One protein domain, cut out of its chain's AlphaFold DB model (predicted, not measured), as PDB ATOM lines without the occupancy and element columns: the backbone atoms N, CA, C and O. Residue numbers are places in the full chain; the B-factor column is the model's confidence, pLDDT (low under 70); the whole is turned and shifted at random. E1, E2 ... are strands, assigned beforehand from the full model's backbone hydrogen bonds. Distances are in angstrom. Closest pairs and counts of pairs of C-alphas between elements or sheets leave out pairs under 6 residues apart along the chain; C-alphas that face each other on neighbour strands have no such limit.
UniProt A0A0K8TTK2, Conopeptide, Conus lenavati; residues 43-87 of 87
ATOM      1  N   GLN A  43     -15.057 -27.312  -3.872       51.31
ATOM      2  CA  GLN A  43     -13.995 -28.314  -3.808       51.31
ATOM      3  C   GLN A  43     -12.666 -27.550  -3.841       51.31
ATOM      4  O   GLN A  43     -12.573 -26.622  -4.658       51.31
ATOM      5  N   PRO A  44     -11.731 -27.833  -2.908       53.78
ATOM      6  CA  PRO A  44     -10.495 -27.062  -2.767       53.78
ATOM      7  C   PRO A  44      -9.988 -26.774  -4.168       53.78
ATOM      8  O   PRO A  44      -9.966 -27.731  -4.928       53.78
ATOM      9  N   GLN A  45      -9.750 -25.504  -4.540       55.88
ATOM     10  CA  GLN A  45      -9.458 -25.131  -5.930       55.88
ATOM     11  C   GLN A  45      -8.340 -26.034  -6.439       55.88
ATOM     12  O   GLN A  45      -7.167 -25.853  -6.112       55.88
ATOM     13  N   CYS A  46      -8.760 -27.084  -7.132       60.78
ATOM     14  CA  CYS A  46      -7.905 -28.137  -7.592       60.78
ATOM     15  C   CYS A  46      -7.541 -27.706  -8.988       60.78
ATOM     16  O   CYS A  46      -8.422 -27.485  -9.823       60.78
ATOM     17  N   GLN A  47      -6.251 -27.566  -9.243       65.81
ATOM     18  CA  GLN A  47      -5.806 -27.485 -10.614       65.81
ATOM     19  C   GLN A  47      -6.008 -28.881 -11.219       65.81
ATOM     20  O   GLN A  47      -5.229 -29.797 -10.964       65.81
ATOM     21  N   GLU A  48      -7.123 -29.062 -11.933       66.38
ATOM     22  CA  GLU A  48      -7.534 -30.340 -12.519       66.38
ATOM     23  C   GLU A  48      -6.736 -30.640 -13.797       66.38
ATOM     24  O   GLU A  48      -7.268 -30.603 -14.904       66.38
ATOM     25  N   ASN A  49      -5.453 -30.979 -13.657       71.56
ATOM     26  CA  ASN A  49      -4.632 -31.467 -14.771       71.56
ATOM     27  C   ASN A  49      -4.681 -33.005 -14.869       71.56
ATOM     28  O   ASN A  49      -3.660 -33.652 -15.096       71.56
ATOM     29  N   CYS A  50      -5.862 -33.606 -14.689       76.25
ATOM     30  CA  CYS A  50      -6.048 -35.052 -14.824       76.25
ATOM     31  C   CYS A  50      -6.453 -35.406 -16.262       76.25
ATOM     32  O   CYS A  50      -7.541 -35.051 -16.716       76.25
ATOM     33  N   SER A  51      -5.612 -36.156 -16.972       73.69
ATOM     34  CA  SER A  51      -5.942 -36.733 -18.275       73.69
ATOM     35  C   SER A  51      -6.578 -38.113 -18.127       73.69
ATOM     36  O   SER A  51      -6.175 -38.919 -17.289       73.69
ATOM     37  N   THR A  52      -7.580 -38.390 -18.963       69.06
ATOM     38  CA  THR A  52      -8.169 -39.727 -19.097       69.06
ATOM     39  C   THR A  52      -7.581 -40.373 -20.345       69.06
ATOM     40  O   THR A  52      -7.956 -40.002 -21.456       69.06
ATOM     41  N   HIS A  53      -6.662 -41.324 -20.182       63.84
ATOM     42  CA  HIS A  53      -6.199 -42.161 -21.288       63.84
ATOM     43  C   HIS A  53      -6.607 -43.602 -20.987       63.84
ATOM     44  O   HIS A  53      -6.162 -44.181 -20.005       63.84
ATOM     45  N   SER A  54      -7.514 -44.161 -21.795       58.84
ATOM     46  CA  SER A  54      -7.931 -45.571 -21.707       58.84
ATOM     47  C   SER A  54      -8.269 -46.064 -20.284       58.84
ATOM     48  O   SER A  54      -7.713 -47.057 -19.836       58.84
ATOM     49  N   GLN A  55      -9.180 -45.377 -19.577       60.66
ATOM     50  CA  GLN A  55      -9.623 -45.676 -18.191       60.66
ATOM     51  C   GLN A  55      -8.558 -45.508 -17.096       60.66
ATOM     52  O   GLN A  55      -8.891 -45.555 -15.910       60.66
ATOM     53  N   GLU A  56      -7.308 -45.249 -17.464       69.12
ATOM     54  CA  GLU A  56      -6.257 -44.881 -16.533       69.12
ATOM     55  C   GLU A  56      -6.287 -43.369 -16.314       69.12
ATOM     56  O   GLU A  56      -6.339 -42.567 -17.255       69.12
ATOM     57  N   CYS A  57      -6.285 -42.981 -15.040       78.50
ATOM     58  CA  CYS A  57      -6.146 -41.589 -14.652       78.50
ATOM     59  C   CYS A  57      -4.686 -41.274 -14.396       78.50
ATOM     60  O   CYS A  57      -4.065 -41.840 -13.497       78.50
ATOM     61  N   SER A  58      -4.171 -40.334 -15.174       75.00
ATOM     62  CA  SER A  58      -2.812 -39.823 -15.067       75.00
ATOM     63  C   SER A  58      -2.831 -38.300 -15.059       75.00
ATOM     64  O   SER A  58      -3.787 -37.678 -15.523       75.00
ATOM     65  N   GLY A  59      -1.781 -37.700 -14.510       76.50
ATOM     66  CA  GLY A  59      -1.644 -36.253 -14.400       76.50
ATOM     67  C   GLY A  59      -1.459 -35.789 -12.965       76.50
ATOM     68  O   GLY A  59      -1.490 -36.580 -12.019       76.50
ATOM     69  N   ASP A  60      -1.253 -34.487 -12.829       75.50
ATOM     70  CA  ASP A  60      -0.954 -33.855 -11.555       75.50
ATOM     71  C   ASP A  60      -2.213 -33.222 -10.975       75.50
ATOM     72  O   ASP A  60      -2.941 -32.488 -11.644       75.50
ATOM     73  N   CYS A  61      -2.454 -33.499  -9.698       76.31
ATOM     74  CA  CYS A  61      -3.554 -32.921  -8.956       76.31
ATOM     75  C   CYS A  61      -3.002 -32.153  -7.761       76.31
ATOM     76  O   CYS A  61      -2.499 -32.748  -6.807       76.31
ATOM     77  N   THR A  62      -3.105 -30.828  -7.804       75.38
ATOM     78  CA  THR A  62      -2.706 -29.960  -6.692       75.38
ATOM     79  C   THR A  62      -3.917 -29.180  -6.222       75.38
ATOM     80  O   THR A  62      -4.624 -28.580  -7.031       75.38
ATOM     81  N   CYS A  63      -4.189 -29.213  -4.918       73.25
ATOM     82  CA  CYS A  63      -5.315 -28.485  -4.353       73.25
ATOM     83  C   CYS A  63      -4.870 -27.711  -3.121       73.25
ATOM     84  O   CYS A  63      -4.153 -28.219  -2.258       73.25
ATOM     85  N   SER A  64      -5.286 -26.449  -3.063       71.50
ATOM     86  CA  SER A  64      -4.910 -25.549  -1.977       71.50
ATOM     87  C   SER A  64      -5.412 -26.079  -0.631       71.50
ATOM     88  O   SER A  64      -6.613 -26.277  -0.450       71.50
ATOM     89  N   GLY A  65      -4.497 -26.256   0.325       66.38
ATOM     90  CA  GLY A  65      -4.816 -26.629   1.708       66.38
ATOM     91  C   GLY A  65      -4.885 -28.132   1.993       66.38
ATOM     92  O   GLY A  65      -5.153 -28.498   3.133       66.38
ATOM     93  N   GLU A  66      -4.610 -28.998   1.012       68.38
ATOM     94  CA  GLU A  66      -4.613 -30.453   1.196       68.38
ATOM     95  C   GLU A  66      -3.254 -31.053   0.785       68.38
ATOM     96  O   GLU A  66      -2.804 -30.838  -0.340       68.38
ATOM     97  N   PRO A  67      -2.574 -31.823   1.658       66.12
ATOM     98  CA  PRO A  67      -1.230 -32.334   1.371       66.12
ATOM     99  C   PRO A  67      -1.224 -33.541   0.420       66.12
ATOM    100  O   PRO A  67      -0.164 -33.924  -0.073       66.12
ATOM    101  N   LYS A  68      -2.376 -34.190   0.205       74.38
ATOM    102  CA  LYS A  68      -2.493 -35.427  -0.579       74.38
ATOM    103  C   LYS A  68      -3.713 -35.378  -1.492       74.38
ATOM    104  O   LYS A  68      -4.836 -35.659  -1.066       74.38
ATOM    105  N   CYS A  69      -3.458 -35.064  -2.754       78.81
ATOM    106  CA  CYS A  69      -4.443 -35.061  -3.824       78.81
ATOM    107  C   CYS A  69      -3.970 -35.968  -4.958       78.81
ATOM    108  O   CYS A  69      -2.780 -36.025  -5.260       78.81
ATOM    109  N   GLN A  70      -4.897 -36.710  -5.558       82.50
ATOM    110  CA  GLN A  70      -4.605 -37.645  -6.642       82.50
ATOM    111  C   GLN A  70      -5.747 -37.670  -7.656       82.50
ATOM    112  O   GLN A  70      -6.900 -37.398  -7.311       82.50
ATOM    113  N   CYS A  71      -5.431 -38.023  -8.900       82.38
ATOM    114  CA  CYS A  71      -6.440 -38.259  -9.924       82.38
ATOM    115  C   CYS A  71      -7.131 -39.606  -9.678       82.38
ATOM    116  O   CYS A  71      -6.477 -40.639  -9.540       82.38
ATOM    117  N   GLU A  72      -8.458 -39.602  -9.636       82.69
ATOM    118  CA  GLU A  72      -9.278 -40.802  -9.482       82.69
ATOM    119  C   GLU A  72     -10.287 -40.889 -10.631       82.69
ATOM    120  O   GLU A  72     -10.905 -39.890 -11.013       82.69
ATOM    121  N   TYR A  73     -10.451 -42.089 -11.194       83.56
ATOM    122  CA  TYR A  73     -11.445 -42.337 -12.232       83.56
ATOM    123  C   TYR A  73     -12.827 -42.408 -11.598       83.56
ATOM    124  O   TYR A  73     -13.040 -43.188 -10.669       83.56
ATOM    125  N   ILE A  74     -13.776 -41.622 -12.106       82.62
ATOM    126  CA  ILE A  74     -15.166 -41.655 -11.653       82.62
ATOM    127  C   ILE A  74     -15.999 -42.422 -12.688       82.62
ATOM    128  O   ILE A  74     -16.356 -41.846 -13.720       82.62
ATOM    129  N   PRO A  75     -16.396 -43.686 -12.419       81.31
ATOM    130  CA  PRO A  75     -17.116 -44.514 -13.391       81.31
ATOM    131  C   PRO A  75     -18.463 -43.926 -13.815       81.31
ATOM    132  O   PRO A  75     -18.894 -44.122 -14.942       81.31
ATOM    133  N   LYS A  76     -19.124 -43.180 -12.918       82.94
ATOM    134  CA  LYS A  76     -20.414 -42.529 -13.197       82.94
ATOM    135  C   LYS A  76     -20.324 -41.435 -14.261       82.94
ATOM    136  O   LYS A  76     -21.330 -41.116 -14.878       82.94
ATOM    137  N   GLU A  77     -19.151 -40.835 -14.428       79.62
ATOM    138  CA  GLU A  77     -18.940 -39.681 -15.304       79.62
ATOM    139  C   GLU A  77     -17.972 -39.996 -16.452       79.62
ATOM    140  O   GLU A  77     -17.693 -39.123 -17.269       79.62
ATOM    141  N   SER A  78     -17.448 -41.226 -16.492       81.19
ATOM    142  CA  SER A  78     -16.437 -41.694 -17.444       81.19
ATOM    143  C   SER A  78     -15.253 -40.733 -17.613       81.19
ATOM    144  O   SER A  78     -14.715 -40.585 -18.709       81.19
ATOM    145  N   ARG A  79     -14.855 -40.058 -16.527       80.81
ATOM    146  CA  ARG A  79     -13.769 -39.071 -16.515       80.81
ATOM    147  C   ARG A  79     -12.962 -39.125 -15.227       80.81
ATOM    148  O   ARG A  79     -13.464 -39.536 -14.178       80.81
ATOM    149  N   CYS A  80     -11.721 -38.670 -15.316       82.06
ATOM    150  CA  CYS A  80     -10.852 -38.465 -14.165       82.06
ATOM    151  C   CYS A  80     -11.179 -37.156 -13.451       82.06
ATOM    152  O   CYS A  80     -11.417 -36.137 -14.100       82.06
ATOM    153  N   ARG A  81     -11.149 -37.175 -12.117       81.31
ATOM    154  CA  ARG A  81     -11.211 -35.964 -11.295       81.31
ATOM    155  C   ARG A  81     -10.144 -35.963 -10.215       81.31
ATOM    156  O   ARG A  81      -9.686 -37.013  -9.764       81.31
ATOM    157  N   CYS A  82      -9.811 -34.766  -9.763       79.94
ATOM    158  CA  CYS A  82      -9.001 -34.552  -8.581       79.94
ATOM    159  C   CYS A  82      -9.746 -34.965  -7.308       79.94
ATOM    160  O   CYS A  82     -10.852 -34.489  -7.045       79.94
ATOM    161  N   ARG A  83      -9.129 -35.811  -6.477       79.44
ATOM    162  CA  ARG A  83      -9.640 -36.130  -5.142       79.44
ATOM    163  C   ARG A  83      -8.560 -35.943  -4.091       79.44
ATOM    164  O   ARG A  83      -7.494 -36.551  -4.161       79.44
ATOM    165  N   CYS A  84      -8.881 -35.144  -3.083       77.12
ATOM    166  CA  CYS A  84      -8.029 -34.920  -1.923       77.12
ATOM    167  C   CYS A  84      -8.594 -35.603  -0.693       77.12
ATOM    168  O   CYS A  84      -9.815 -35.707  -0.529       77.12
ATOM    169  N   ARG A  85      -7.701 -36.051   0.187       69.44
ATOM    170  CA  ARG A  85      -8.067 -36.553   1.509       69.44
ATOM    171  C   ARG A  85      -7.404 -35.687   2.569       69.44
ATOM    172  O   ARG A  85      -6.183 -35.543   2.547       69.44
ATOM    173  N   ARG A  86      -8.213 -35.207   3.518       61.59
ATOM    174  CA  ARG A  86      -7.702 -34.662   4.779       61.59
ATOM    175  C   ARG A  86      -7.037 -35.799   5.546       61.59
ATOM    176  O   ARG A  86      -7.612 -36.886   5.616       61.59
ATOM    177  N   ILE A  87      -5.829 -35.562   6.046       60.41
ATOM    178  CA  ILE A  87      -5.140 -36.472   6.973       60.41
ATOM    179  C   ILE A  87      -5.730 -36.278   8.366       60.41
ATOM    180  O   ILE A  87      -5.961 -35.104   8.729       60.41
TER     181      ILE A  87
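What this domain is: This is residues 43 to 87 of the 87 residues of the protein "Conopeptide" of Conus lenavati (UniProt A0A0K8TTK2). Two strand hairpins, one over the other, make a small elongated body: the longer one, E1 and E2, packs with one face on the shorter one, E3 and E4. The turn of each hairpin lies toward one end of the long axis, and residues 64 to 68, which join the two hairpins, lie at the other end. The printed part has 45 residues, with no named helix and four named strands in the order E1, E2, E3, E4, in two antiparallel sheets of two strands, E1 - E2 and E3 - E4; the class is all strand. It is compact, with a radius of gyration of the C-alphas of 10.2 A, and spans 30 by 18 by 15 A.

Where its parts are: E1 is residues 46 to 53, 19.7 A long, and begins with C-alpha 46 at (-7.905, -28.137, -7.592). E2 is residues 56 to 63, 20.4 A long, and bends by 61 degrees at residue 59. E3 is residues 69 to 74, 14.8 A long. E4 is residues 79 to 84, 16.2 A long, and ends with C-alpha 84 at (-8.029, -34.920, -1.923).

How they stand to each other: E1 and E2 form an antiparallel hairpin at 174 degrees, with N 51 and O 58 within hydrogen-bond range at 2.8 A. E2 and E3 have their closest C-alphas at Cys 61 and Gln 70, 5.4 A apart. E3 and E4 form an antiparallel hairpin at 145 degrees, with N 72 and O 81 within hydrogen-bond range at 2.9 A. The closest C-alphas of E1 and E4 are those of Thr 52 and Cys 80, 5.8 A apart.

The domain as a whole: The two C-alphas farthest apart are those of Ser 54 and Gly 65, 30.3 A. The printed part has no cut, and its three links between strands are tight. The mean pLDDT of the printed part is 72.5, and residues 43 to 48, 52 to 56, 65 to 67 and 85 to 87 are under 70.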